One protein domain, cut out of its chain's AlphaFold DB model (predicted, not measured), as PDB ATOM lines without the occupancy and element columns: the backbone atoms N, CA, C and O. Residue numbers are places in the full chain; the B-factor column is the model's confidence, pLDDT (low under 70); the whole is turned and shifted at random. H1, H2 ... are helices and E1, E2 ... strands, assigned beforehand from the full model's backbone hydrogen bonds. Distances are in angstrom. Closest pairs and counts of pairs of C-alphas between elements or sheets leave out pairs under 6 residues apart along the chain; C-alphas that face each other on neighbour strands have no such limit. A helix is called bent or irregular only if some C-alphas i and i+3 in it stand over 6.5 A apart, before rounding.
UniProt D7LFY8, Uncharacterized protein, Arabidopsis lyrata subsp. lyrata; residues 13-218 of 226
ATOM      1  N   PHE A  13     -32.736  23.715 -28.504       49.34
ATOM      2  CA  PHE A  13     -32.333  25.125 -28.381       49.34
ATOM      3  C   PHE A  13     -31.437  25.372 -27.152       49.34
ATOM      4  O   PHE A  13     -30.430  26.073 -27.242       49.34
ATOM      5  N   LEU A  14     -31.745  24.712 -26.032       52.03
ATOM      6  CA  LEU A  14     -31.025  24.854 -24.764       52.03
ATOM      7  C   LEU A  14     -29.673  24.136 -24.774       52.03
ATOM      8  O   LEU A  14     -28.701  24.662 -24.234       52.03
ATOM      9  N   ARG A  15     -29.566  23.001 -25.484       52.19
ATOM     10  CA  ARG A  15     -28.266  22.362 -25.755       52.19
ATOM     11  C   ARG A  15     -27.310  23.328 -26.448       52.19
ATOM     12  O   ARG A  15     -26.161  23.421 -26.042       52.19
ATOM     13  N   ASN A  16     -27.777  24.094 -27.433       55.25
ATOM     14  CA  ASN A  16     -26.925  25.054 -28.135       55.25
ATOM     15  C   ASN A  16     -26.469  26.222 -27.245       55.25
ATOM     16  O   ASN A  16     -25.342  26.680 -27.400       55.25
ATOM     17  N   LEU A  17     -27.298  26.703 -26.315       53.06
ATOM     18  CA  LEU A  17     -26.920  27.763 -25.367       53.06
ATOM     19  C   LEU A  17     -25.934  27.267 -24.302       53.06
ATOM     20  O   LEU A  17     -24.906  27.907 -24.083       53.06
ATOM     21  N   ALA A  18     -26.184  26.095 -23.716       53.44
ATOM     22  CA  ALA A  18     -25.247  25.451 -22.797       53.44
ATOM     23  C   ALA A  18     -23.900  25.154 -23.482       53.44
ATOM     24  O   ALA A  18     -22.843  25.410 -22.907       53.44
ATOM     25  N   LEU A  19     -23.928  24.714 -24.748       53.69
ATOM     26  CA  LEU A  19     -22.721  24.500 -25.546       53.69
ATOM     27  C   LEU A  19     -21.983  25.812 -25.865       53.69
ATOM     28  O   LEU A  19     -20.759  25.857 -25.782       53.69
ATOM     29  N   LYS A  20     -22.702  26.905 -26.166       51.09
ATOM     30  CA  LYS A  20     -22.114  28.250 -26.334       51.09
ATOM     31  C   LYS A  20     -21.448  28.752 -25.051       51.09
ATOM     32  O   LYS A  20     -20.444  29.458 -25.126       51.09
ATOM     33  N   CYS A  21     -21.942  28.337 -23.885       49.78
ATOM     34  CA  CYS A  21     -21.314  28.645 -22.606       49.78
ATOM     35  C   CYS A  21     -19.976  27.908 -22.392       49.78
ATOM     36  O   CYS A  21     -19.200  28.334 -21.544       49.78
ATOM     37  N   HIS A  22     -19.621  26.868 -23.160       45.53
ATOM     38  CA  HIS A  22     -18.313  26.202 -23.007       45.53
ATOM     39  C   HIS A  22     -17.113  27.085 -23.382       45.53
ATOM     40  O   HIS A  22     -16.011  26.833 -22.901       45.53
ATOM     41  N   HIS A  23     -17.322  28.134 -24.186       42.75
ATOM     42  CA  HIS A  23     -16.302  29.147 -24.484       42.75
ATOM     43  C   HIS A  23     -16.302  30.326 -23.501       42.75
ATOM     44  O   HIS A  23     -15.478  31.231 -23.628       42.75
ATOM     45  N   THR A  24     -17.202  30.330 -22.512       45.19
ATOM     46  CA  THR A  24     -17.175  31.349 -21.462       45.19
ATOM     47  C   THR A  24     -16.009  31.076 -20.523       45.19
ATOM     48  O   THR A  24     -15.689  29.929 -20.201       45.19
ATOM     49  N   LEU A  25     -15.329  32.148 -20.111       46.44
ATOM     50  CA  LEU A  25     -14.344  32.125 -19.036       46.44
ATOM     51  C   LEU A  25     -14.949  31.332 -17.871       46.44
ATOM     52  O   LEU A  25     -15.960  31.757 -17.315       46.44
ATOM     53  N   ARG A  26     -14.382  30.156 -17.559       43.97
ATOM     54  CA  ARG A  26     -14.870  29.266 -16.495       43.97
ATOM     55  C   ARG A  26     -15.161  30.102 -15.246       43.97
ATOM     56  O   ARG A  26     -14.245  30.687 -14.671       43.97
ATOM     57  N   MET A  27     -16.437  30.185 -14.880       48.38
ATOM     58  CA  MET A  27     -16.909  31.061 -13.813       48.38
ATOM     59  C   MET A  27     -16.504  30.512 -12.445       48.38
ATOM     60  O   MET A  27     -16.638  29.315 -12.179       48.38
ATOM     61  N   PHE A  28     -16.009  31.393 -11.577       36.78
ATOM     62  CA  PHE A  28     -15.655  31.057 -10.202       36.78
ATOM     63  C   PHE A  28     -16.909  30.657  -9.430       36.78
ATOM     64  O   PHE A  28     -17.793  31.480  -9.204       36.78
ATOM     65  N   SER A  29     -16.985  29.399  -9.001       34.41
ATOM     66  CA  SER A  29     -17.986  28.964  -8.031       34.41
ATOM     67  C   SER A  29     -17.301  28.622  -6.721       34.41
ATOM     68  O   SER A  29     -16.586  27.631  -6.609       34.41
ATOM     69  N   SER A  30     -17.556  29.455  -5.717       34.62
ATOM     70  CA  SER A  30     -17.433  29.091  -4.316       34.62
ATOM     71  C   SER A  30     -18.753  29.464  -3.649       34.62
ATOM     72  O   SER A  30     -19.173  30.622  -3.666       34.62
ATOM     73  N   SER A  31     -19.419  28.429  -3.147       43.72
ATOM     74  CA  SER A  31     -20.710  28.415  -2.466       43.72
ATOM     75  C   SER A  31     -20.886  29.590  -1.506       43.72
ATOM     76  O   SER A  31     -20.142  29.713  -0.536       43.72
ATOM     77  N   THR A  32     -21.839  30.477  -1.785       37.44
ATOM     78  CA  THR A  32     -23.138  30.651  -1.097       37.44
ATOM     79  C   THR A  32     -23.790  31.878  -1.760       37.44
ATOM     80  O   THR A  32     -23.145  32.917  -1.871       37.44
ATOM     81  N   THR A  33     -25.004  31.725  -2.307       42.22
ATOM     82  CA  THR A  33     -25.746  32.735  -3.106       42.22
ATOM     83  C   THR A  33     -24.965  33.342  -4.281       42.22
ATOM     84  O   THR A  33     -24.711  34.543  -4.340       42.22
ATOM     85  N   THR A  34     -24.568  32.509  -5.243       46.09
ATOM     86  CA  THR A  34     -24.005  32.974  -6.514       46.09
ATOM     87  C   THR A  34     -25.127  33.351  -7.472       46.09
ATOM     88  O   THR A  34     -26.049  32.576  -7.711       46.09
ATOM     89  N   ASN A  35     -25.037  34.560  -8.015       54.69
ATOM     90  CA  ASN A  35     -25.856  35.039  -9.117       54.69
ATOM     91  C   ASN A  35     -25.873  33.968 -10.237       54.69
ATOM     92  O   ASN A  35     -24.808  33.711 -10.801       54.69
ATOM     93  N   PRO A  36     -27.001  33.281 -10.518       66.38
ATOM     94  CA  PRO A  36     -27.000  32.066 -11.342       66.38
ATOM     95  C   PRO A  36     -26.714  32.358 -12.820       66.38
ATOM     96  O   PRO A  36     -26.441  31.445 -13.587       66.38
ATOM     97  N   TYR A  37     -26.766  33.626 -13.221       81.69
ATOM     98  CA  TYR A  37     -26.675  34.054 -14.607       81.69
ATOM     99  C   TYR A  37     -25.269  33.888 -15.196       81.69
ATOM    100  O   TYR A  37     -24.308  34.533 -14.772       81.69
ATOM    101  N   LEU A  38     -25.169  33.080 -16.249       84.38
ATOM    102  CA  LEU A  38     -23.951  32.883 -17.028       84.38
ATOM    103  C   LEU A  38     -23.926  33.853 -18.213       84.38
ATOM    104  O   LEU A  38     -24.657  33.671 -19.184       84.38
ATOM    105  N   MET A  39     -23.088  34.887 -18.149       86.25
ATOM    106  CA  MET A  39     -22.849  35.788 -19.279       86.25
ATOM    107  C   MET A  39     -22.225  35.020 -20.449       86.25
ATOM    108  O   MET A  39     -21.178  34.398 -20.281       86.25
ATOM    109  N   TYR A  40     -22.828  35.106 -21.633       85.12
ATOM    110  CA  TYR A  40     -22.334  34.384 -22.812       85.12
ATOM    111  C   TYR A  40     -22.237  35.242 -24.081       85.12
ATOM    112  O   TYR A  40     -21.593  34.833 -25.047       85.12
ATOM    113  N   ARG A  41     -22.841  36.438 -24.097       88.38
ATOM    114  CA  ARG A  41     -22.692  37.397 -25.199       88.38
ATOM    115  C   ARG A  41     -22.772  38.835 -24.694       88.38
ATOM    116  O   ARG A  41     -23.647  39.182 -23.908       88.38
ATOM    117  N   LEU A  42     -21.874  39.667 -25.207       89.62
ATOM    118  CA  LEU A  42     -21.842  41.112 -25.016       89.62
ATOM    119  C   LEU A  42     -21.876  41.765 -26.398       89.62
ATOM    120  O   LEU A  42     -21.179  41.327 -27.312       89.62
ATOM    121  N   THR A  43     -22.735  42.758 -26.596       90.94
ATOM    122  CA  THR A  43     -22.832  43.494 -27.862       90.94
ATOM    123  C   THR A  43     -22.900  44.980 -27.565       90.94
ATOM    124  O   THR A  43     -23.798  45.409 -26.847       90.94
ATOM    125  N   HIS A  44     -21.944  45.734 -28.102       90.75
ATOM    126  CA  HIS A  44     -21.846  47.181 -27.945       90.75
ATOM    127  C   HIS A  44     -22.593  47.901 -29.074       90.75
ATOM    128  O   HIS A  44     -22.609  47.433 -30.213       90.75
ATOM    129  N   TYR A  45     -23.182  49.045 -28.748       88.88
ATOM    130  CA  TYR A  45     -23.893  49.942 -29.648       88.88
ATOM    131  C   TYR A  45     -23.361  51.359 -29.439       88.88
ATOM    132  O   TYR A  45     -23.298  51.855 -28.315       88.88
ATOM    133  N   GLY A  46     -22.970  52.000 -30.531       83.81
ATOM    134  CA  GLY A  46     -22.354  53.322 -30.546       83.81
ATOM    135  C   GLY A  46     -21.706  53.565 -31.903       83.81
ATOM    136  O   GLY A  46     -21.483  52.621 -32.662       83.81
ATOM    137  N   SER A  47     -21.437  54.828 -32.222       75.88
ATOM    138  CA  SER A  47     -20.762  55.201 -33.471       75.88
ATOM    139  C   SER A  47     -19.270  54.828 -33.455       75.88
ATOM    140  O   SER A  47     -18.720  54.390 -34.463       75.88
ATOM    141  N   SER A  48     -18.643  54.957 -32.286       81.44
ATOM    142  CA  SER A  48     -17.264  54.589 -31.963       81.44
ATOM    143  C   SER A  48     -17.185  54.228 -30.477       81.44
ATOM    144  O   SER A  48     -18.030  54.664 -29.692       81.44
ATOM    145  N   PHE A  49     -16.153  53.488 -30.061       75.56
ATOM    146  CA  PHE A  49     -15.839  53.351 -28.638       75.56
ATOM    147  C   PHE A  49     -15.449  54.686 -27.996       75.56
ATOM    148  O   PHE A  49     -15.575  54.802 -26.789       75.56
ATOM    149  N   ASP A  50     -15.079  55.716 -28.757       79.38
ATOM    150  CA  ASP A  50     -14.783  57.054 -28.222       79.38
ATOM    151  C   ASP A  50     -16.045  57.893 -27.935       79.38
ATOM    152  O   ASP A  50     -15.974  58.945 -27.307       79.38
ATOM    153  N   ASP A  51     -17.224  57.431 -28.361       80.50
ATOM    154  CA  ASP A  51     -18.492  58.147 -28.202       80.50
ATOM    155  C   ASP A  51     -18.954  58.139 -26.740       80.50
ATOM    156  O   ASP A  51     -19.009  57.090 -26.107       80.50
ATOM    157  N   ILE A  52     -19.339  59.273 -26.162       77.19
ATOM    158  CA  ILE A  52     -19.780  59.350 -24.759       77.19
ATOM    159  C   ILE A  52     -20.945  58.376 -24.486       77.19
ATOM    160  O   ILE A  52     -21.009  57.786 -23.409       77.19
ATOM    161  N   ASN A  53     -21.786  58.102 -25.488       84.31
ATOM    162  CA  ASN A  53     -23.029  57.345 -25.335       84.31
ATOM    163  C   ASN A  53     -22.962  55.880 -25.809       84.31
ATOM    164  O   ASN A  53     -23.952  55.349 -26.316       84.31
ATOM    165  N   VAL A  54     -21.827  55.192 -25.632       90.69
ATOM    166  CA  VAL A  54     -21.763  53.743 -25.900       90.69
ATOM    167  C   VAL A  54     -22.648  52.987 -24.909       90.69
ATOM    168  O   VAL A  54     -22.475  53.068 -23.690       90.69
ATOM    169  N   THR A  55     -23.575  52.199 -25.440       93.56
ATOM    170  CA  THR A  55     -24.433  51.294 -24.669       93.56
ATOM    171  C   THR A  55     -24.188  49.853 -25.084       93.56
ATOM    172  O   THR A  55     -23.523  49.583 -26.080       93.56
ATOM    173  N   SER A  56     -24.665  48.892 -24.302       93.31
ATOM    174  CA  SER A  56     -24.508  47.479 -24.623       93.31
ATOM    175  C   SER A  56     -25.703  46.648 -24.199       93.31
ATOM    176  O   SER A  56     -26.355  46.930 -23.191       93.31
ATOM    177  N   ASN A  57     -25.908  45.559 -24.932       95.00
ATOM    178  CA  ASN A  57     -26.769  44.464 -24.519       95.00
ATOM    179  C   ASN A  57     -25.899  43.326 -23.990       95.00
ATOM    180  O   ASN A  57     -24.987  42.855 -24.678       95.00
ATOM    181  N   ILE A  58     -26.190  42.885 -22.768       92.50
ATOM    182  CA  ILE A  58     -25.518  41.750 -22.135       92.50
ATOM    183  C   ILE A  58     -26.509  40.598 -22.034       92.50
ATOM    184  O   ILE A  58     -27.575  40.736 -21.433       92.50
ATOM    185  N   HIS A  59     -26.153  39.473 -22.639       91.88
ATOM    186  CA  HIS A  59     -26.952  38.262 -22.653       91.88
ATOM    187  C   HIS A  59     -26.395  37.265 -21.644       91.88
ATOM    188  O   HIS A  59     -25.200  36.934 -21.646       91.88
ATOM    189  N   TYR A  60     -27.299  36.757 -20.822       89.50
ATOM    190  CA  TYR A  60     -27.035  35.768 -19.805       89.50
ATOM    191  C   TYR A  60     -27.921  34.547 -20.010       89.50
ATOM    192  O   TYR A  60     -29.037  34.649 -20.509       89.50
ATOM    193  N   PHE A  61     -27.433  33.397 -19.573       87.19
ATOM    194  CA  PHE A  61     -28.220  32.185 -19.429       87.19
ATOM    195  C   PHE A  61     -28.535  31.967 -17.948       87.19
ATOM    196  O   PHE A  61     -27.620  31.963 -17.124       87.19
ATOM    197  N   ASP A  62     -29.811  31.811 -17.607       85.50
ATOM    198  CA  ASP A  62     -30.267  31.382 -16.286       85.50
ATOM    199  C   ASP A  62     -30.342  29.846 -16.271       85.50
ATOM    200  O   ASP A  62     -31.273  29.282 -16.846       85.50
ATOM    201  N   PRO A  63     -29.398  29.138 -15.628       80.50
ATOM    202  CA  PRO A  63     -29.402  27.683 -15.574       80.50
ATOM    203  C   PRO A  63     -30.526  27.120 -14.699       80.50
ATOM    204  O   PRO A  63     -30.836  25.942 -14.825       80.50
ATOM    205  N   VAL A  64     -31.126  27.922 -13.811       83.00
ATOM    206  CA  VAL A  64     -32.226  27.477 -12.942       83.00
ATOM    207  C   VAL A  64     -33.543  27.505 -13.704       83.00
ATOM    208  O   VAL A  64     -34.338  26.574 -13.603       83.00
ATOM    209  N   LYS A  65     -33.779  28.576 -14.467       85.81
ATOM    210  CA  LYS A  65     -34.985  28.717 -15.301       85.81
ATOM    211  C   LYS A  65     -34.829  28.120 -16.697       85.81
ATOM    212  O   LYS A  65     -35.816  28.019 -17.417       85.81
ATOM    213  N   GLU A  66     -33.605  27.741 -17.056       83.06
ATOM    214  CA  GLU A  66     -33.205  27.324 -18.397       83.06
ATOM    215  C   GLU A  66     -33.632  28.328 -19.484       83.06
ATOM    216  O   GLU A  66     -34.130  27.945 -20.540       83.06
ATOM    217  N   ASP A  67     -33.445  29.622 -19.221       86.81
ATOM    218  CA  ASP A  67     -33.901  30.703 -20.100       86.81
ATOM    219  C   ASP A  67     -32.814  31.762 -20.318       86.81
ATOM    220  O   ASP A  67     -31.807  31.827 -19.607       86.81
ATOM    221  N   GLU A  68     -33.004  32.596 -21.333       88.44
ATOM    222  CA  GLU A  68     -32.153  33.736 -21.620       88.44
ATOM    223  C   GLU A  68     -32.622  34.989 -20.871       88.44
ATOM    224  O   GLU A  68     -33.785  35.385 -20.917       88.44
ATOM    225  N   VAL A  69     -31.674  35.687 -20.245       90.31
ATOM    226  CA  VAL A  69     -31.890  37.009 -19.656       90.31
ATOM    227  C   VAL A  69     -31.051  38.032 -20.404       90.31
ATOM    228  O   VAL A  69     -29.834  37.891 -20.514       90.31
ATOM    229  N   ILE A  70     -31.690  39.091 -20.902       93.19
ATOM    230  CA  ILE A  70     -31.019  40.155 -21.655       93.19
ATOM    231  C   ILE A  70     -31.111  41.461 -20.872       93.19
ATOM    232  O   ILE A  70     -32.195  42.014 -20.679       93.19
ATOM    233  N   VAL A  71     -29.959  41.995 -20.475       93.38
ATOM    234  CA  VAL A  71     -29.856  43.345 -19.918       93.38
ATOM    235  C   VAL A  71     -29.565  44.302 -21.058       93.38
ATOM    236  O   VAL A  71     -28.464  44.305 -21.604       93.38
ATOM    237  N   ARG A  72     -30.580  45.086 -21.430       94.88
ATOM    238  CA  ARG A  72     -30.502  46.042 -22.537       94.88
ATOM    239  C   ARG A  72     -30.077  47.434 -22.104       94.88
ATOM    240  O   ARG A  72     -30.373  47.837 -20.968       94.88
ATOM    241  N   ASP A  73     -29.467  48.137 -23.055       93.62
ATOM    242  CA  ASP A  73     -29.138  49.564 -23.006       93.62
ATOM    243  C   ASP A  73     -28.288  49.929 -21.783       93.62
ATOM    244  O   ASP A  73     -28.487  50.955 -21.130       93.62
ATOM    245  N   LYS A  74     -27.350  49.046 -21.420       93.88
ATOM    246  CA  LYS A  74     -26.432  49.285 -20.307       93.88
ATOM    247  C   LYS A  74     -25.337  50.245 -20.758       93.88
ATOM    248  O   LYS A  74     -24.658  49.961 -21.741       93.88
ATOM    249  N   ALA A  75     -25.161  51.360 -20.056       93.44
ATOM    250  CA  ALA A  75     -24.100  52.318 -20.346       93.44
ATOM    251  C   ALA A  75     -22.737  51.637 -20.177       93.44
ATOM    252  O   ALA A  75     -22.479  51.017 -19.141       93.44
ATOM    253  N   PHE A  76     -21.888  51.719 -21.202       91.69
ATOM    254  CA  PHE A  76     -20.553  51.134 -21.173       91.69
ATOM    255  C   PHE A  76     -19.549  52.150 -20.604       91.69
ATOM    256  O   PHE A  76     -19.338  53.194 -21.237       91.69
ATOM    257  N   PRO A  77     -18.946  51.879 -19.426       91.25
ATOM    258  CA  PRO A  77     -18.049  52.822 -18.761       91.25
ATOM    259  C   PRO A  77     -16.865  53.217 -19.637       91.25
ATOM    260  O   PRO A  77     -16.335  52.389 -20.385       91.25
ATOM    261  N   MET A  78     -16.438  54.476 -19.530       88.88
ATOM    262  CA  MET A  78     -15.375  54.995 -20.385       88.88
ATOM    263  C   MET A  78     -14.036  54.309 -20.104       88.88
ATOM    264  O   MET A  78     -13.286  53.984 -21.017       88.88
ATOM    265  N   GLU A  79     -13.800  54.006 -18.834       88.75
ATOM    266  CA  GLU A  79     -12.613  53.351 -18.293       88.75
ATOM    267  C   GLU A  79     -12.431  51.915 -18.805       88.75
ATOM    268  O   GLU A  79     -11.334  51.370 -18.725       88.75
ATOM    269  N   LEU A  80     -13.501  51.289 -19.310       89.94
ATOM    270  CA  LEU A  80     -13.477  49.911 -19.808       89.94
ATOM    271  C   LEU A  80     -13.358  49.826 -21.338       89.94
ATOM    272  O   LEU A  80     -13.206  48.728 -21.882       89.94
ATOM    273  N   ARG A  81     -13.400  50.957 -22.052       85.88
ATOM    274  CA  ARG A  81     -13.158  51.018 -23.500       85.88
ATOM    275  C   ARG A  81     -11.679  50.731 -23.733       85.88
ATOM    276  O   ARG A  81     -10.836  51.372 -23.122       85.88
ATOM    277  N   ASN A  82     -11.359  49.752 -24.574       83.81
ATOM    278  CA  ASN A  82      -9.996  49.217 -24.763       83.81
ATOM    279  C   ASN A  82      -9.503  48.321 -23.613       83.81
ATOM    280  O   ASN A  82      -8.303  48.210 -23.354       83.81
ATOM    281  N   THR A  83     -10.436  47.652 -22.934       87.12
ATOM    282  CA  THR A  83     -10.108  46.588 -21.986       87.12
ATOM    283  C   THR A  83     -10.636  45.239 -22.450       87.12
ATOM    284  O   THR A  83     -11.642  45.150 -23.157       87.12
ATOM    285  N   SER A  84      -9.975  44.170 -22.016       88.12
ATOM    286  CA  SER A  84     -10.424  42.794 -22.219       88.12
ATOM    287  C   SER A  84     -10.890  42.181 -20.900       88.12
ATOM    288  O   SER A  84     -10.223  42.275 -19.870       88.12
ATOM    289  N   LEU A  85     -12.062  41.541 -20.906       90.06
ATOM    290  CA  LEU A  85     -12.566  40.809 -19.746       90.06
ATOM    291  C   LEU A  85     -11.763  39.510 -19.574       90.06
ATOM    292  O   LEU A  85     -11.773  38.652 -20.453       90.06
ATOM    293  N   VAL A  86     -11.100  39.346 -18.428       88.56
ATOM    294  CA  VAL A  86     -10.195  38.211 -18.147       88.56
ATOM    295  C   VAL A  86     -10.691  37.298 -17.021       88.56
ATOM    296  O   VAL A  86     -10.208  36.175 -16.852       88.56
ATOM    297  N   GLY A  87     -11.693  37.731 -16.260       88.50
ATOM    298  CA  GLY A  87     -12.293  36.937 -15.191       88.50
ATOM    299  C   GLY A  87     -13.585  37.552 -14.674       88.50
ATOM    300  O   GLY A  87     -13.844  38.728 -14.901       88.50
ATOM    301  N   MET A  88     -14.411  36.760 -13.988       85.50
ATOM    302  CA  MET A  88     -15.663  37.228 -13.386       85.50
ATOM    303  C   MET A  88     -15.997  36.447 -12.117       85.50
ATOM    304  O   MET A  88     -16.008  35.219 -12.152       85.50
ATOM    305  N   SER A  89     -16.345  37.137 -11.030       79.88
ATOM    306  CA  SER A  89     -16.743  36.536  -9.752       79.88
ATOM    307  C   SER A  89     -17.893  37.321  -9.121       79.88
ATOM    308  O   SER A  89     -17.809  38.539  -9.009       79.88
ATOM    309  N   HIS A  90     -18.960  36.640  -8.690       77.50
ATOM    310  CA  HIS A  90     -20.094  37.245  -7.962       77.50
ATOM    311  C   HIS A  90     -20.688  38.508  -8.638       77.50
ATOM    312  O   HIS A  90     -21.040  39.477  -7.976       77.50
ATOM    313  N   GLY A  91     -20.786  38.521  -9.973       82.88
ATOM    314  CA  GLY A  91     -21.291  39.672 -10.742       82.88
ATOM    315  C   GLY A  91     -20.257  40.766 -11.036       82.88
ATOM    316  O   GLY A  91     -20.546  41.671 -11.814       82.88
ATOM    317  N   TRP A  92     -19.047  40.665 -10.492       91.00
ATOM    318  CA  TRP A  92     -17.942  41.575 -10.778       91.00
ATOM    319  C   TRP A  92     -17.022  40.997 -11.850       91.00
ATOM    320  O   TRP A  92     -16.534  39.876 -11.716       91.00
ATOM    321  N   GLY A  93     -16.787  41.754 -12.919       91.56
ATOM    322  CA  GLY A  93     -15.815  41.446 -13.963       91.56
ATOM    323  C   GLY A  93     -14.444  42.045 -13.659       91.56
ATOM    324  O   GLY A  93     -14.354  43.132 -13.093       91.56
ATOM    325  N   VAL A  94     -13.392  41.330 -14.049       92.50
ATOM    326  CA  VAL A  94     -11.997  41.777 -14.029       92.50
ATOM    327  C   VAL A  94     -11.584  42.096 -15.459       92.50
ATOM    328  O   VAL A  94     -11.621  41.219 -16.326       92.50
ATOM    329  N   PHE A  95     -11.179  43.337 -15.693       92.12
ATOM    330  CA  PHE A  95     -10.861  43.886 -17.003       92.12
ATOM    331  C   PHE A  95      -9.387  44.276 -17.056       92.12
ATOM    332  O   PHE A  95      -8.894  44.960 -16.164       92.12
ATOM    333  N   ASN A  96      -8.685  43.830 -18.089       88.25
ATOM    334  CA  ASN A  96      -7.286  44.154 -18.333       88.25
ATOM    335  C   ASN A  96      -7.171  45.326 -19.305       88.25
ATOM    336  O   ASN A  96      -7.748  45.266 -20.388       88.25
ATOM    337  N   VAL A  97      -6.400  46.348 -18.933       82.25
ATOM    338  CA  VAL A  97      -6.040  47.448 -19.833       82.25
ATOM    339  C   VAL A  97      -4.897  47.010 -20.734       82.25
ATOM    340  O   VAL A  97      -3.838  46.585 -20.265       82.25
ATOM    341  N   GLU A  98      -5.095  47.148 -22.037       68.44
ATOM    342  CA  GLU A  98      -4.050  46.922 -23.028       68.44
ATOM    343  C   GLU A  98      -3.297  48.244 -23.250       68.44
ATOM    344  O   GLU A  98      -3.708  49.087 -24.038       68.44
ATOM    345  N   SER A  99      -2.221  48.458 -22.482       65.81
ATOM    346  CA  SER A  99      -1.311  49.608 -22.612       65.81
ATOM    347  C   SER A  99       0.153  49.156 -22.562       65.81
ATOM    348  O   SER A  99       0.491  48.187 -21.873       65.81
ATOM    349  N   ASP A 100       1.016  49.870 -23.287       56.81
ATOM    350  CA  ASP A 100       2.445  49.567 -23.448       56.81
ATOM    351  C   ASP A 100       3.292  49.896 -22.207       56.81
ATOM    352  O   ASP A 100       4.379  49.335 -22.007       56.81
ATOM    353  N   GLU A 101       2.806  50.803 -21.357       56.75
ATOM    354  CA  GLU A 101       3.595  51.357 -20.257       56.75
ATOM    355  C   GLU A 101       3.382  50.588 -18.952       56.75
ATOM    356  O   GLU A 101       4.349  50.145 -18.331       56.75
ATOM    357  N   HIS A 102       2.121  50.389 -18.553       58.47
ATOM    358  CA  HIS A 102       1.757  49.760 -17.285       58.47
ATOM    359  C   HIS A 102       0.507  48.905 -17.443       58.47
ATOM    360  O   HIS A 102      -0.478  49.304 -18.064       58.47
ATOM    361  N   LYS A 103       0.533  47.724 -16.830       65.44
ATOM    362  CA  LYS A 103      -0.619  46.833 -16.800       65.44
ATOM    363  C   LYS A 103      -1.518  47.210 -15.631       65.44
ATOM    364  O   LYS A 103      -1.151  47.007 -14.475       65.44
ATOM    365  N   ALA A 104      -2.680  47.765 -15.945       76.00
ATOM    366  CA  ALA A 104      -3.718  48.056 -14.971       76.00
ATOM    367  C   ALA A 104      -4.841  47.023 -15.090       76.00
ATOM    368  O   ALA A 104      -5.202  46.595 -16.191       76.00
ATOM    369  N   LEU A 105      -5.397  46.631 -13.945       87.81
ATOM    370  CA  LEU A 105      -6.641  45.878 -13.895       87.81
ATOM    371  C   LEU A 105      -7.740  46.774 -13.344       87.81
ATOM    372  O   LEU A 105      -7.517  47.514 -12.390       87.81
ATOM    373  N   TYR A 106      -8.936  46.654 -13.899       92.12
ATOM    374  CA  TYR A 106     -10.150  47.198 -13.316       92.12
ATOM    375  C   TYR A 106     -11.040  46.070 -12.818       92.12
ATOM    376  O   TYR A 106     -11.125  45.004 -13.429       92.12
ATOM    377  N   VAL A 107     -11.754  46.325 -11.728       94.00
ATOM    378  CA  VAL A 107     -12.862  45.482 -11.278       94.00
ATOM    379  C   VAL A 107     -14.145  46.284 -11.376       94.00
ATOM    380  O   VAL A 107     -14.211  47.410 -10.888       94.00
ATOM    381  N   SER A 108     -15.165  45.724 -12.025       94.38
ATOM    382  CA  SER A 108     -16.426  46.427 -12.255       94.38
ATOM    383  C   SER A 108     -17.645  45.526 -12.127       94.38
ATOM    384  O   SER A 108     -17.629  44.380 -12.567       94.38
ATOM    385  N   ASP A 109     -18.733  46.060 -11.571       93.44
ATOM    386  CA  ASP A 109     -20.043  45.398 -11.526       93.44
ATOM    387  C   ASP A 109     -20.818  45.550 -12.849       93.44
ATOM    388  O   ASP A 109     -22.004  45.223 -12.935       93.44
ATOM    389  N   TYR A 110     -20.161  46.020 -13.913       93.06
ATOM    390  CA  TYR A 110     -20.739  46.142 -15.246       93.06
ATOM    391  C   TYR A 110     -21.390  44.838 -15.726       93.06
ATOM    392  O   TYR A 110     -22.504  44.849 -16.253       93.06
ATOM    393  N   CYS A 111     -20.757  43.697 -15.456       88.62
ATOM    394  CA  CYS A 111     -21.292  42.386 -15.807       88.62
ATOM    395  C   CYS A 111     -22.369  41.871 -14.836       88.62
ATOM    396  O   CYS A 111     -22.886  40.776 -15.056       88.62
ATOM    397  N   ASN A 112     -22.737  42.614 -13.789       89.12
ATOM    398  CA  ASN A 112     -23.814  42.238 -12.883       89.12
ATOM    399  C   ASN A 112     -25.178  42.540 -13.532       89.12
ATOM    400  O   ASN A 112     -25.479  43.716 -13.782       89.12
ATOM    401  N   PRO A 113     -26.037  41.528 -13.763       87.62
ATOM    402  CA  PRO A 113     -27.365  41.748 -14.326       87.62
ATOM    403  C   PRO A 113     -28.297  42.540 -13.403       87.62
ATOM    404  O   PRO A 113     -29.213  43.202 -13.883       87.62
ATOM    405  N   CYS A 114     -28.042  42.515 -12.092       87.25
ATOM    406  CA  CYS A 114     -28.773  43.292 -11.091       87.25
ATOM    407  C   CYS A 114     -28.066  44.612 -10.726       87.25
ATOM    408  O   CYS A 114     -28.522  45.322  -9.835       87.25
ATOM    409  N   GLY A 115     -26.935  44.924 -11.372       86.62
ATOM    410  CA  GLY A 115     -26.183  46.156 -11.141       86.62
ATOM    411  C   GLY A 115     -26.821  47.377 -11.808       86.62
ATOM    412  O   GLY A 115     -27.757  47.268 -12.600       86.62
ATOM    413  N   SER A 116     -26.265  48.556 -11.526       90.12
ATOM    414  CA  SER A 116     -26.705  49.812 -12.145       90.12
ATOM    415  C   SER A 116     -26.601  49.750 -13.672       90.12
ATOM    416  O   SER A 116     -25.594  49.289 -14.214       90.12
ATOM    417  N   LYS A 117     -27.638  50.223 -14.377       90.56
ATOM    418  CA  LYS A 117     -27.627  50.313 -15.846       90.56
ATOM    419  C   LYS A 117     -26.821  51.499 -16.365       90.56
ATOM    420  O   LYS A 117     -26.184  51.374 -17.402       90.56
ATOM    421  N   SER A 118     -26.882  52.637 -15.680       92.06
ATOM    422  CA  SER A 118     -26.307  53.905 -16.148       92.06
ATOM    423  C   SER A 118     -24.967  54.238 -15.507       92.06
ATOM    424  O   SER A 118     -24.187  54.978 -16.090       92.06
ATOM    425  N   ASN A 119     -24.700  53.707 -14.313       92.25
ATOM    426  CA  ASN A 119     -23.493  54.023 -13.558       92.25
ATOM    427  C   ASN A 119     -22.898  52.766 -12.902       92.25
ATOM    428  O   ASN A 119     -23.061  52.578 -11.691       92.25
ATOM    429  N   PRO A 120     -22.296  51.859 -13.694       93.12
ATOM    430  CA  PRO A 120     -21.525  50.744 -13.163       93.12
ATOM    431  C   PRO A 120     -20.344  51.254 -12.334       93.12
ATOM    432  O   PRO A 120     -19.685  52.224 -12.698       93.12
ATOM    433  N   LYS A 121     -20.039  50.577 -11.233       94.31
ATOM    434  CA  LYS A 121     -18.849  50.864 -10.430       94.31
ATOM    435  C   LYS A 121     -17.621  50.347 -11.162       94.31
ATOM    436  O   LYS A 121     -17.631  49.210 -11.628       94.31
ATOM    437  N   VAL A 122     -16.555  51.137 -11.208       93.75
ATOM    438  CA  VAL A 122     -15.252  50.738 -11.753       93.75
ATOM    439  C   VAL A 122     -14.181  51.043 -10.712       93.75
ATOM    440  O   VAL A 122     -14.099  52.158 -10.206       93.75
ATOM    441  N   ILE A 123     -13.389  50.036 -10.352       92.81
ATOM    442  CA  ILE A 123     -12.367  50.117  -9.306       92.81
ATOM    443  C   ILE A 123     -11.006  49.815  -9.943       92.81
ATOM    444  O   ILE A 123     -10.804  48.678 -10.379       92.81
ATOM    445  N   PRO A 124     -10.074  50.782 -10.007       90.19
ATOM    446  CA  PRO A 124      -8.709  50.516 -10.448       90.19
ATOM    447  C   PRO A 124      -7.970  49.656  -9.422       90.19
ATOM    448  O   PRO A 124      -8.071  49.881  -8.212       90.19
ATOM    449  N   LEU A 125      -7.204  48.689  -9.913       87.56
ATOM    450  CA  LEU A 125      -6.288  47.888  -9.119       87.56
ATOM    451  C   LEU A 125      -4.844  48.189  -9.494       87.56
ATOM    452  O   LEU A 125      -4.507  48.377 -10.665       87.56
ATOM    453  N   HIS A 126      -3.982  48.127  -8.488       81.94
ATOM    454  CA  HIS A 126      -2.547  48.305  -8.651       81.94
ATOM    455  C   HIS A 126      -1.822  46.976  -8.427       81.94
ATOM    456  O   HIS A 126      -2.243  46.198  -7.560       81.94
ATOM    457  N   PRO A 127      -0.768  46.685  -9.213       78.69
ATOM    458  CA  PRO A 127       0.035  45.490  -9.013       78.69
ATOM    459  C   PRO A 127       0.728  45.531  -7.649       78.69
ATOM    460  O   PRO A 127       1.134  46.590  -7.174       78.69
ATOM    461  N   MET A 128       0.879  44.362  -7.035       75.19
ATOM    462  CA  MET A 128       1.666  44.182  -5.821       75.19
ATOM    463  C   MET A 128       3.135  43.902  -6.158       75.19
ATOM    464  O   MET A 128       3.440  43.196  -7.122       75.19
ATOM    465  N   GLY A 129       4.045  44.434  -5.337       69.00
ATOM    466  CA  GLY A 129       5.491  44.287  -5.511       69.00
ATOM    467  C   GLY A 129       6.106  45.246  -6.538       69.00
ATOM    468  O   GLY A 129       5.431  46.090  -7.127       69.00
ATOM    469  N   GLN A 130       7.423  45.137  -6.737       58.88
ATOM    470  CA  GLN A 130       8.135  46.006  -7.676       58.88
ATOM    471  C   GLN A 130       7.738  45.716  -9.133       58.88
ATOM    472  O   GLN A 130       7.573  44.544  -9.498       58.88
ATOM    473  N   PRO A 131       7.638  46.754  -9.987       57.19
ATOM    474  CA  PRO A 131       7.429  46.571 -11.413       57.19
ATOM    475  C   PRO A 131       8.547  45.712 -12.002       57.19
ATOM    476  O   PRO A 131       9.721  46.069 -11.933       57.19
ATOM    477  N   ASN A 132       8.194  44.567 -12.580       57.66
ATOM    478  CA  ASN A 132       9.135  43.721 -13.301       57.66
ATOM    479  C   ASN A 132       8.768  43.688 -14.791       57.66
ATOM    480  O   ASN A 132       7.632  43.968 -15.179       57.66
ATOM    481  N   ILE A 133       9.734  43.337 -15.645       54.06
ATOM    482  CA  ILE A 133       9.546  43.254 -17.105       54.06
ATOM    483  C   ILE A 133       8.366  42.327 -17.460       54.06
ATOM    484  O   ILE A 133       7.722  42.496 -18.496       54.06
ATOM    485  N   THR A 134       8.024  41.381 -16.583       51.94
ATOM    486  CA  THR A 134       6.967  40.405 -16.817       51.94
ATOM    487  C   THR A 134       5.546  40.899 -16.560       51.94
ATOM    488  O   THR A 134       4.608  40.329 -17.123       51.94
ATOM    489  N   GLN A 135       5.363  42.028 -15.869       54.47
ATOM    490  CA  GLN A 135       4.087  42.757 -15.868       54.47
ATOM    491  C   GLN A 135       3.686  43.212 -17.283       54.47
ATOM    492  O   GLN A 135       2.545  43.600 -17.511       54.47
ATOM    493  N   LYS A 136       4.564  43.105 -18.290       57.56
ATOM    494  CA  LYS A 136       4.222  43.354 -19.697       57.56
ATOM    495  C   LYS A 136       3.557  42.168 -20.415       57.56
ATOM    496  O   LYS A 136       2.959  42.383 -21.465       57.56
ATOM    497  N   ARG A 137       3.499  40.954 -19.847       68.12
ATOM    498  CA  ARG A 137       2.905  39.776 -20.528       68.12
ATOM    499  C   ARG A 137       1.377  39.696 -20.469       68.12
ATOM    500  O   ARG A 137       0.803  39.851 -19.401       68.12
ATOM    501  N   ILE A 138       0.727  39.378 -21.590       78.00
ATOM    502  CA  ILE A 138      -0.743  39.300 -21.747       78.00
ATOM    503  C   ILE A 138      -1.402  38.523 -20.593       78.00
ATOM    504  O   ILE A 138      -1.011  37.389 -20.317       78.00
ATOM    505  N   ILE A 139      -2.402  39.120 -19.933       82.75
ATOM    506  CA  ILE A 139      -3.212  38.432 -18.915       82.75
ATOM    507  C   ILE A 139      -4.213  37.524 -19.626       82.75
ATOM    508  O   ILE A 139      -4.971  37.966 -20.481       82.75
ATOM    509  N   THR A 140      -4.217  36.245 -19.266       83.19
ATOM    510  CA  THR A 140      -5.056  35.216 -19.900       83.19
ATOM    511  C   THR A 140      -6.256  34.816 -19.043       83.19
ATOM    512  O   THR A 140      -7.234  34.249 -19.548       83.19
ATOM    513  N   ASN A 141      -6.178  35.064 -17.734       88.31
ATOM    514  CA  ASN A 141      -7.254  34.835 -16.783       88.31
ATOM    515  C   ASN A 141      -6.991  35.562 -15.461       88.31
ATOM    516  O   ASN A 141      -5.837  35.781 -15.113       88.31
ATOM    517  N   ALA A 142      -8.037  35.867 -14.695       89.81
ATOM    518  CA  ALA A 142      -7.888  36.359 -13.333       89.81
ATOM    519  C   ALA A 142      -8.938  35.774 -12.389       89.81
ATOM    520  O   ALA A 142     -10.095  35.653 -12.780       89.81
ATOM    521  N   GLY A 143      -8.535  35.472 -11.155       89.88
ATOM    522  CA  GLY A 143      -9.376  35.037 -10.042       89.88
ATOM    523  C   GLY A 143      -9.309  36.033  -8.889       89.88
ATOM    524  O   GLY A 143      -8.343  36.778  -8.759       89.88
ATOM    525  N   MET A 144     -10.337  36.062  -8.043       90.50
ATOM    526  CA  MET A 144     -10.475  37.065  -6.982       90.50
ATOM    527  C   MET A 144     -10.897  36.417  -5.665       90.50
ATOM    528  O   MET A 144     -11.712  35.491  -5.687       90.50
ATOM    529  N   THR A 145     -10.364  36.911  -4.541       89.81
ATOM    530  CA  THR A 145     -10.670  36.376  -3.203       89.81
ATOM    531  C   THR A 145     -12.127  36.609  -2.803       89.81
ATOM    532  O   THR A 145     -12.904  35.673  -2.612       89.81
ATOM    533  N   TYR A 146     -12.504  37.882  -2.746       86.94
ATOM    534  CA  TYR A 146     -13.820  38.382  -2.370       86.94
ATOM    535  C   TYR A 146     -14.271  39.405  -3.398       86.94
ATOM    536  O   TYR A 146     -13.446  40.114  -3.969       86.94
ATOM    537  N   SER A 147     -15.573  39.515  -3.628       87.69
ATOM    538  CA  SER A 147     -16.075  40.622  -4.431       87.69
ATOM    539  C   SER A 147     -15.999  41.955  -3.663       87.69
ATOM    540  O   SER A 147     -16.016  41.957  -2.430       87.69
ATOM    541  N   PRO A 148     -15.909  43.105  -4.358       89.56
ATOM    542  CA  PRO A 148     -15.804  44.419  -3.715       89.56
ATOM    543  C   PRO A 148     -16.948  44.792  -2.756       89.56
ATOM    544  O   PRO A 148     -16.785  45.665  -1.909       89.56
ATOM    545  N   ASP A 149     -18.114  44.163  -2.887       88.12
ATOM    546  CA  ASP A 149     -19.245  44.280  -1.957       88.12
ATOM    547  C   ASP A 149     -19.086  43.423  -0.690       88.12
ATOM    548  O   ASP A 149     -19.706  43.721   0.327       88.12
ATOM    549  N   GLN A 150     -18.238  42.393  -0.726       87.62
ATOM    550  CA  GLN A 150     -17.932  41.523   0.413       87.62
ATOM    551  C   GLN A 150     -16.749  42.036   1.242       87.62
ATOM    552  O   GLN A 150     -16.744  41.880   2.461       87.62
ATOM    553  N   SER A 151     -15.733  42.632   0.609       87.56
ATOM    554  CA  SER A 151     -14.545  43.141   1.303       87.56
ATOM    555  C   SER A 151     -13.898  44.302   0.557       87.56
ATOM    556  O   SER A 151     -13.807  44.295  -0.667       87.56
ATOM    557  N   LYS A 152     -13.371  45.278   1.307       85.31
ATOM    558  CA  LYS A 152     -12.543  46.370   0.763       85.31
ATOM    559  C   LYS A 152     -11.094  45.950   0.493       85.31
ATOM    560  O   LYS A 152     -10.397  46.647  -0.231       85.31
ATOM    561  N   HIS A 153     -10.648  44.826   1.056       84.81
ATOM    562  CA  HIS A 153      -9.266  44.335   0.983       84.81
ATOM    563  C   HIS A 153      -9.158  43.064   0.130       84.81
ATOM    564  O   HIS A 153      -8.474  42.108   0.491       84.81
ATOM    565  N   PHE A 154      -9.880  43.015  -0.991       88.06
ATOM    566  CA  PHE A 154      -9.812  41.872  -1.895       88.06
ATOM    567  C   PHE A 154      -8.499  41.854  -2.691       88.06
ATOM    568  O   PHE A 154      -7.874  42.888  -2.932       88.06
ATOM    569  N   VAL A 155      -8.096  40.660  -3.119       89.50
ATOM    570  CA  VAL A 155      -6.925  40.439  -3.971       89.50
ATOM    571  C   VAL A 155      -7.387  39.803  -5.269       89.50
ATOM    572  O   VAL A 155      -8.215  38.887  -5.260       89.50
ATOM    573  N   VAL A 156      -6.830  40.270  -6.381       89.75
ATOM    574  CA  VAL A 156      -6.988  39.653  -7.696       89.75
ATOM    575  C   VAL A 156      -5.675  39.008  -8.097       89.75
ATOM    576  O   VAL A 156      -4.653  39.680  -8.178       89.75
ATOM    577  N   ALA A 157      -5.712  37.710  -8.368       89.44
ATOM    578  CA  ALA A 157      -4.616  36.974  -8.969       89.44
ATOM    579  C   ALA A 157      -4.848  36.891 -10.478       89.44
ATOM    580  O   ALA A 157      -5.896  36.421 -10.913       89.44
ATOM    581  N   ALA A 158      -3.889  37.333 -11.278       86.44
ATOM    582  CA  ALA A 158      -3.950  37.338 -12.728       86.44
ATOM    583  C   ALA A 158      -2.881  36.409 -13.299       86.44
ATOM    584  O   ALA A 158      -1.686  36.612 -13.085       86.44
ATOM    585  N   ASN A 159      -3.321  35.400 -14.042       84.44
ATOM    586  CA  ASN A 159      -2.429  34.538 -14.793       84.44
ATOM    587  C   ASN A 159      -1.978  35.246 -16.074       84.44
ATOM    588  O   ASN A 159      -2.809  35.693 -16.873       84.44
ATOM    589  N   CYS A 160      -0.673  35.313 -16.292       79.88
ATOM    590  CA  CYS A 160      -0.076  35.874 -17.495       79.88
ATOM    591  C   CYS A 160       0.349  34.764 -18.455       79.88
ATOM    592  O   CYS A 160       0.527  33.615 -18.068       79.88
ATOM    593  N   LEU A 161       0.513  35.096 -19.734       75.06
ATOM    594  CA  LEU A 161       1.062  34.160 -20.706       75.06
ATOM    595  C   LEU A 161       2.471  33.706 -20.271       75.06
ATOM    596  O   LEU A 161       3.339  34.529 -19.960       75.06
ATOM    597  N   GLY A 162       2.700  32.395 -20.272       71.38
ATOM    598  CA  GLY A 162       3.906  31.767 -19.748       71.38
ATOM    599  C   GLY A 162       3.792  31.448 -18.260       71.38
ATOM    600  O   GLY A 162       2.710  31.258 -17.715       71.38
ATOM    601  N   LEU A 163       4.938  31.416 -17.589       70.69
ATOM    602  CA  LEU A 163       5.036  30.834 -16.259       70.69
ATOM    603  C   LEU A 163       4.645  31.754 -15.101       70.69
ATOM    604  O   LEU A 163       5.012  31.420 -13.991       70.69
ATOM    605  N   GLU A 164       3.972  32.889 -15.278       76.00
ATOM    606  CA  GLU A 164       3.878  33.888 -14.198       76.00
ATOM    607  C   GLU A 164       2.459  34.262 -13.766       76.00
ATOM    608  O   GLU A 164       1.582  34.499 -14.594       76.00
ATOM    609  N   ILE A 165       2.269  34.380 -12.447       81.44
ATOM    610  CA  ILE A 165       1.044  34.883 -11.815       81.44
ATOM    611  C   ILE A 165       1.325  36.192 -11.076       81.44
ATOM    612  O   ILE A 165       2.243  36.273 -10.262       81.44
ATOM    613  N   ASN A 166       0.531  37.218 -11.366       82.31
ATOM    614  CA  ASN A 166       0.627  38.545 -10.763       82.31
ATOM    615  C   ASN A 166      -0.543  38.786  -9.815       82.31
ATOM    616  O   ASN A 166      -1.641  38.291 -10.051       82.31
ATOM    617  N   PHE A 167      -0.337  39.592  -8.781       85.81
ATOM    618  CA  PHE A 167      -1.385  39.905  -7.818       85.81
ATOM    619  C   PHE A 167      -1.648  41.409  -7.745       85.81
ATOM    620  O   PHE A 167      -0.726  42.210  -7.878       85.81
ATOM    621  N   PHE A 168      -2.910  41.780  -7.541       86.00
ATOM    622  CA  PHE A 168      -3.396  43.157  -7.593       86.00
ATOM    623  C   PHE A 168      -4.354  43.449  -6.432       86.00
ATOM    624  O   PHE A 168      -5.108  42.565  -6.014       86.00
ATOM    625  N   ARG A 169      -4.357  44.695  -5.937       86.00
ATOM    626  CA  ARG A 169      -5.242  45.166  -4.854       86.00
ATOM    627  C   ARG A 169      -5.907  46.513  -5.184       86.00
ATOM    628  O   ARG A 169      -5.320  47.312  -5.919       86.00
ATOM    629  N   PRO A 170      -7.111  46.784  -4.644       86.12
ATOM    630  CA  PRO A 170      -7.721  48.112  -4.676       86.12
ATOM    631  C   PRO A 170      -6.941  49.074  -3.763       86.12
ATOM    632  O   PRO A 170      -6.470  48.652  -2.712       86.12
ATOM    633  N   CYS A 171      -6.826  50.349  -4.156       69.44
ATOM    634  CA  CYS A 171      -6.268  51.464  -3.367       69.44
ATOM    635  C   CYS A 171      -5.118  51.097  -2.401       69.44
ATOM    636  O   CYS A 171      -5.343  50.867  -1.215       69.44
ATOM    637  N   GLY A 172      -3.872  51.146  -2.876       54.62
ATOM    638  CA  GLY A 172      -2.686  51.038  -2.026       54.62
ATOM    639  C   GLY A 172      -1.598  51.998  -2.491       54.62
ATOM    640  O   GLY A 172      -1.347  52.115  -3.689       54.62
ATOM    641  N   LYS A 173      -0.950  52.693  -1.549       51.38
ATOM    642  CA  LYS A 173       0.385  53.249  -1.805       51.38
ATOM    643  C   LYS A 173       1.348  52.077  -2.091       51.38
ATOM    644  O   LYS A 173       1.081  50.979  -1.606       51.38
ATOM    645  N   PRO A 174       2.470  52.284  -2.804       50.59
ATOM    646  CA  PRO A 174       3.434  51.226  -3.155       50.59
ATOM    647  C   PRO A 174       4.116  50.522  -1.963       50.59
ATOM    648  O   PRO A 174       4.976  49.668  -2.161       50.59
ATOM    649  N   GLU A 175       3.790  50.899  -0.729       45.16
ATOM    650  CA  GLU A 175       4.485  50.491   0.485       45.16
ATOM    651  C   GLU A 175       3.766  49.312   1.154       45.16
ATOM    652  O   GLU A 175       2.792  49.486   1.883       45.16
ATOM    653  N   TYR A 176       4.207  48.097   0.820       43.88
ATOM    654  CA  TYR A 176       4.916  47.162   1.712       43.88
ATOM    655  C   TYR A 176       4.758  45.697   1.265       43.88
ATOM    656  O   TYR A 176       3.668  45.224   0.944       43.88
ATOM    657  N   SER A 177       5.901  45.005   1.334       37.72
ATOM    658  CA  SER A 177       6.208  43.585   1.088       37.72
ATOM    659  C   SER A 177       6.098  43.093  -0.364       37.72
ATOM    660  O   SER A 177       5.050  43.138  -1.006       37.72
ATOM    661  N   GLY A 178       7.234  42.638  -0.911       41.97
ATOM    662  CA  GLY A 178       7.278  41.862  -2.154       41.97
ATOM    663  C   GLY A 178       6.453  40.575  -2.017       41.97
ATOM    664  O   GLY A 178       6.172  40.123  -0.919       41.97
ATOM    665  N   SER A 179       6.005  39.939  -3.092       44.25
ATOM    666  CA  SER A 179       6.757  39.636  -4.306       44.25
ATOM    667  C   SER A 179       5.968  39.911  -5.587       44.25
ATOM    668  O   SER A 179       4.793  39.560  -5.709       44.25
ATOM    669  N   GLY A 180       6.667  40.485  -6.572       55.44
ATOM    670  CA  GLY A 180       6.232  40.501  -7.967       55.44
ATOM    671  C   GLY A 180       6.102  39.086  -8.540       55.44
ATOM    672  O   GLY A 180       6.500  38.116  -7.898       55.44
ATOM    673  N   GLY A 181       5.531  39.002  -9.743       57.38
ATOM    674  CA  GLY A 181       5.101  37.777 -10.424       57.38
ATOM    675  C   GLY A 181       5.793  36.473 -10.009       57.38
ATOM    676  O   GLY A 181       7.013  36.339 -10.119       57.38
ATOM    677  N   PHE A 182       5.017  35.484  -9.564       65.19
ATOM    678  CA  PHE A 182       5.573  34.184  -9.186       65.19
ATOM    679  C   PHE A 182       5.752  33.315 -10.418       65.19
ATOM    680  O   PHE A 182       4.787  33.062 -11.139       65.19
ATOM    681  N   LYS A 183       6.962  32.788 -10.611       65.62
ATOM    682  CA  LYS A 183       7.241  31.802 -11.653       65.62
ATOM    683  C   LYS A 183       6.747  30.420 -11.227       65.62
ATOM    684  O   LYS A 183       7.283  29.805 -10.310       65.62
ATOM    685  N   THR A 184       5.743  29.911 -11.920       62.72
ATOM    686  CA  THR A 184       5.437  28.485 -12.010       62.72
ATOM    687  C   THR A 184       6.636  27.748 -12.612       62.72
ATOM    688  O   THR A 184       7.367  28.268 -13.451       62.72
ATOM    689  N   GLN A 185       6.880  26.524 -12.157       63.16
ATOM    690  CA  GLN A 185       8.091  25.785 -12.528       63.16
ATOM    691  C   GLN A 185       7.998  25.096 -13.901       63.16
ATOM    692  O   GLN A 185       8.957  24.453 -14.316       63.16
ATOM    693  N   SER A 186       6.864  25.183 -14.612       66.06
ATOM    694  CA  SER A 186       6.665  24.407 -15.840       66.06
ATOM    695  C   SER A 186       5.631  24.982 -16.804       66.06
ATOM    696  O   SER A 186       4.568  25.437 -16.390       66.06
ATOM    697  N   HIS A 187       5.909  24.829 -18.105       72.38
ATOM    698  CA  HIS A 187       5.006  25.127 -19.226       72.38
ATOM    699  C   HIS A 187       3.687  24.346 -19.152       72.38
ATOM    700  O   HIS A 187       2.717  24.697 -19.814       72.38
ATOM    701  N   TYR A 188       3.606  23.318 -18.298       74.00
ATOM    702  CA  TYR A 188       2.345  22.658 -17.967       74.00
ATOM    703  C   TYR A 188       1.279  23.623 -17.441       74.00
ATOM    704  O   TYR A 188       0.110  23.261 -17.444       74.00
ATOM    705  N   PHE A 189       1.645  24.822 -16.984       75.81
ATOM    706  CA  PHE A 189       0.694  25.831 -16.525       75.81
ATOM    707  C   PHE A 189       0.367  26.902 -17.574       75.81
ATOM    708  O   PHE A 189      -0.467  27.777 -17.317       75.81
ATOM    709  N   ASP A 190       0.939  26.811 -18.777       73.81
ATOM    710  CA  ASP A 190       0.596  27.711 -19.873       73.81
ATOM    711  C   ASP A 190      -0.909  27.600 -20.167       73.81
ATOM    712  O   ASP A 190      -1.474  26.510 -20.222       73.81
ATOM    713  N   GLN A 191      -1.587  28.743 -20.302       73.31
ATOM    714  CA  GLN A 191      -3.045  28.838 -20.509       73.31
ATOM    715  C   GLN A 191      -3.925  28.309 -19.360       73.31
ATOM    716  O   GLN A 191      -5.157  28.313 -19.477       73.31
ATOM    717  N   SER A 192      -3.335  27.891 -18.239       79.62
ATOM    718  CA  SER A 192      -4.094  27.420 -17.081       79.62
ATOM    719  C   SER A 192      -4.925  28.548 -16.462       79.62
ATOM    720  O   SER A 192      -4.663  29.738 -16.655       79.62
ATOM    721  N   LYS A 193      -5.995  28.186 -15.755       84.88
ATOM    722  CA  LYS A 193      -6.912  29.152 -15.138       84.88
ATOM    723  C   LYS A 193      -6.637  29.224 -13.643       84.88
ATOM    724  O   LYS A 193      -6.576  28.190 -12.985       84.88
ATOM    725  N   VAL A 194      -6.518  30.437 -13.116       86.94
ATOM    726  CA  VAL A 194      -6.353  30.668 -11.682       86.94
ATOM    727  C   VAL A 194      -7.723  30.783 -11.026       86.94
ATOM    728  O   VAL A 194      -8.580  31.512 -11.509       86.94
ATOM    729  N   MET A 195      -7.939  30.075  -9.922       89.25
ATOM    730  CA  MET A 195      -9.183  30.067  -9.147       89.25
ATOM    731  C   MET A 195      -8.876  30.301  -7.670       89.25
ATOM    732  O   MET A 195      -7.810  29.920  -7.205       89.25
ATOM    733  N   TYR A 196      -9.803  30.890  -6.917       89.56
ATOM    734  CA  TYR A 196      -9.662  31.056  -5.468       89.56
ATOM    735  C   TYR A 196     -10.510  30.031  -4.705       89.56
ATOM    736  O   TYR A 196     -11.696  29.867  -4.996       89.56
ATOM    737  N   SER A 197      -9.917  29.370  -3.710       88.00
ATOM    738  CA  SER A 197     -10.627  28.543  -2.734       88.00
ATOM    739  C   SER A 197     -10.864  29.354  -1.466       88.00
ATOM    740  O   SER A 197      -9.921  29.647  -0.738       88.00
ATOM    741  N   LYS A 198     -12.132  29.661  -1.159       85.62
ATOM    742  CA  LYS A 198     -12.501  30.257   0.140       85.62
ATOM    743  C   LYS A 198     -12.219  29.313   1.314       85.62
ATOM    744  O   LYS A 198     -12.014  29.784   2.418       85.62
ATOM    745  N   ARG A 199     -12.243  27.993   1.085       88.00
ATOM    746  CA  ARG A 199     -11.999  26.989   2.133       88.00
ATOM    747  C   ARG A 199     -10.543  26.998   2.582       88.00
ATOM    748  O   ARG A 199     -10.283  26.902   3.772       88.00
ATOM    749  N   ASP A 200      -9.635  27.065   1.617       88.19
ATOM    750  CA  ASP A 200      -8.199  26.923   1.864       88.19
ATOM    751  C   ASP A 200      -7.480  28.278   1.876       88.19
ATOM    752  O   ASP A 200      -6.266  28.323   2.039       88.19
ATOM    753  N   GLU A 201      -8.221  29.364   1.634       88.19
ATOM    754  CA  GLU A 201      -7.734  30.742   1.513       88.19
ATOM    755  C   GLU A 201      -6.551  30.894   0.540       88.19
ATOM    756  O   GLU A 201      -5.643  31.713   0.718       88.19
ATOM    757  N   LYS A 202      -6.589  30.120  -0.548       89.44
ATOM    758  CA  LYS A 202      -5.511  30.008  -1.537       89.44
ATOM    759  C   LYS A 202      -6.016  30.188  -2.956       89.44
ATOM    760  O   LYS A 202      -7.136  29.809  -3.307       89.44
ATOM    761  N   PHE A 203      -5.144  30.727  -3.793       88.19
ATOM    762  CA  PHE A 203      -5.277  30.642  -5.236       88.19
ATOM    763  C   PHE A 203      -4.705  29.327  -5.733       88.19
ATOM    764  O   PHE A 203      -3.661  28.894  -5.266       88.19
ATOM    765  N   TYR A 204      -5.369  28.728  -6.708       87.56
ATOM    766  CA  TYR A 204      -5.004  27.467  -7.325       87.56
ATOM    767  C   TYR A 204      -4.958  27.615  -8.836       87.56
ATOM    768  O   TYR A 204      -5.824  28.263  -9.423       87.56
ATOM    769  N   THR A 205      -3.998  26.957  -9.476       86.06
ATOM    770  CA  THR A 205      -4.004  26.757 -10.926       86.06
ATOM    771  C   THR A 205      -3.744  25.277 -11.223       86.06
ATOM    772  O   THR A 205      -2.726  24.728 -10.784       86.06
ATOM    773  N   PRO A 206      -4.677  24.569 -11.882       86.00
ATOM    774  CA  PRO A 206      -4.430  23.214 -12.344       86.00
ATOM    775  C   PRO A 206      -3.562  23.269 -13.597       86.00
ATOM    776  O   PRO A 206      -3.742  24.157 -14.423       86.00
ATOM    777  N   SER A 207      -2.665  22.308 -13.776       83.69
ATOM    778  CA  SER A 207      -1.918  22.193 -15.022       83.69
ATOM    779  C   SER A 207      -2.841  21.856 -16.195       83.69
ATOM    780  O   SER A 207      -3.905  21.252 -16.023       83.69
ATOM    781  N   VAL A 208      -2.389  22.137 -17.413       79.94
ATOM    782  CA  VAL A 208      -2.923  21.524 -18.630       79.94
ATOM    783  C   VAL A 208      -2.923  20.001 -18.434       79.94
ATOM    784  O   VAL A 208      -1.951  19.418 -17.949       79.94
ATOM    785  N   GLY A 209      -4.062  19.361 -18.707       80.00
ATOM    786  CA  GLY A 209      -4.277  17.928 -18.459       80.00
ATOM    787  C   GLY A 209      -4.614  17.541 -17.008       80.00
ATOM    788  O   GLY A 209      -5.063  16.424 -16.781       80.00
ATOM    789  N   GLY A 210      -4.476  18.448 -16.034       81.38
ATOM    790  CA  GLY A 210      -4.906  18.230 -14.646       81.38
ATOM    791  C   GLY A 210      -4.005  17.316 -13.806       81.38
ATOM    792  O   GLY A 210      -4.464  16.769 -12.808       81.38
ATOM    793  N   HIS A 211      -2.742  17.137 -14.195       82.31
ATOM    794  CA  HIS A 211      -1.783  16.277 -13.487       82.31
ATOM    795  C   HIS A 211      -1.170  16.933 -12.249       82.31
ATOM    796  O   HIS A 211      -0.806  16.242 -11.300       82.31
ATOM    797  N   PHE A 212      -1.055  18.261 -12.255       84.25
ATOM    798  CA  PHE A 212      -0.486  19.027 -11.153       84.25
ATOM    799  C   PHE A 212      -1.436  20.140 -10.724       84.25
ATOM    800  O   PHE A 212      -2.227  20.650 -11.519       84.25
ATOM    801  N   LEU A 213      -1.320  20.541  -9.463       87.19
ATOM    802  CA  LEU A 213      -2.056  21.655  -8.887       87.19
ATOM    803  C   LEU A 213      -1.063  22.550  -8.145       87.19
ATOM    804  O   LEU A 213      -0.501  22.139  -7.133       87.19
ATOM    805  N   ALA A 214      -0.830  23.752  -8.665       85.44
ATOM    806  CA  ALA A 214      -0.031  24.766  -7.984       85.44
ATOM    807  C   ALA A 214      -0.942  25.678  -7.159       85.44
ATOM    808  O   ALA A 214      -2.111  25.872  -7.514       85.44
ATOM    809  N   PHE A 215      -0.410  26.227  -6.065       87.19
ATOM    810  CA  PHE A 215      -1.153  27.118  -5.185       87.19
ATOM    811  C   PHE A 215      -0.311  28.286  -4.668       87.19
ATOM    812  O   PHE A 215       0.912  28.196  -4.602       87.19
ATOM    813  N   TRP A 216      -0.999  29.358  -4.274       85.62
ATOM    814  CA  TRP A 216      -0.438  30.551  -3.639       85.62
ATOM    815  C   TRP A 216      -1.356  31.014  -2.515       85.62
ATOM    816  O   TRP A 216      -2.578  31.007  -2.678       85.62
ATOM    817  N   ASP A 217      -0.782  31.439  -1.396       82.31
ATOM    818  CA  ASP A 217      -1.554  32.005  -0.292       82.31
ATOM    819  C   ASP A 217      -2.154  33.360  -0.685       82.31
ATOM    820  O   ASP A 217      -1.551  34.133  -1.427       82.31
ATOM    821  N   SER A 218      -3.380  33.644  -0.235       68.19
ATOM    822  CA  SER A 218      -4.018  34.944  -0.511       68.19
ATOM    823  C   SER A 218      -3.559  36.059   0.432       68.19
ATOM    824  O   SER A 218      -3.633  37.242   0.080       68.19
TER     825      SER A 218
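What this domain is: This is residues 13 to 218 of the 226 residues of an uncharacterized protein of Arabidopsis lyrata subsp. lyrata (UniProt D7LFY8). Look first for a small, nearly closed barrel: strands E4 to E10 form one sheet, curled back until its edge strands E4 and E8 come together. The small sheet E11 E12 E13 packs over E8 and E9, while a separate sheet of longer strands, E1 E2 E3, has H1 across one end. You will find 206 printed residues, in the order H1, E1 to E7, H2, E8 to E13; the barrel's order is E4 E5 E6 E7 E10 E9 E8, and the three sheets are antiparallel. The class is mostly strand, though under half of the residues, 94, are in named elements. The whole is compact, radius of gyration of the C-alphas 17.1 A, spanning 43 by 39 by 29 A.

Where its parts are: Find C-alpha 13 at (-32.333, 25.125, -28.381); from there H1, residues 13 to 23, runs 17.0 A. Next come E1, 38 to 45, 21.2 A; E2, 55 to 62, 22.4 A; and E3, 67 to 75, 23.7 A. E4, 83 to 89, begins at (-10.108, 46.588, -21.986), followed by E5, 92 to 97, E6, 105 to 108, E7, 122 to 127, and H2, 133 to 136. Then read E8, 139 to 144, E9, 156 to 160, and E10, 164 to 170, 20.7 A. E11, 195 to 197, E12, 202 to 206, and E13, 213 to 217, follow; E13 ends at (-1.554, 32.005, -0.292).

How they stand to each other: In the folded sheet, bent back into two leaves, E4 E5 E6 face E10 E9 E8, with E7 as the hinge. Look at N 94 and O 87, 2.8 A, between E4 and E5, and N 126 and O 169, 3.0 A, between E7 and E10. The closest C-alphas of E4 and E8, Val 86 and Asn 141, are 4.7 A apart. H2 only grazes this sheet with residues 134 to 136. This sheet and E11 E12 E13 form a sandwich, two sheets face to face, their strands at 50 degrees; between E12 and E13, N 205 and O 214 are within hydrogen-bond range at 2.9 A. In the meander E1 E2 E3, each strand the antiparallel neighbour of the one before, find N 43 and O 57, 3.0 A. H1 is on that sheet at a height of 9.3 A, across the strands at 85 degrees to E1 on the local plane. In H1, 5 of 7 O i to N i+4 pairs are within hydrogen-bond range; H2 is too short for any.

The domain as a whole: The C-alphas farthest apart, Phe 13 and Glu 175, are 53.2 A apart. The printed part has no cut. Long links are H1 to E1, E6 to E7, E8 to E9 and E10 to E11. Look for pLDDT under 70 at residues 13 to 36, 98 to 103, 129 to 137, 171 to 186 and 218.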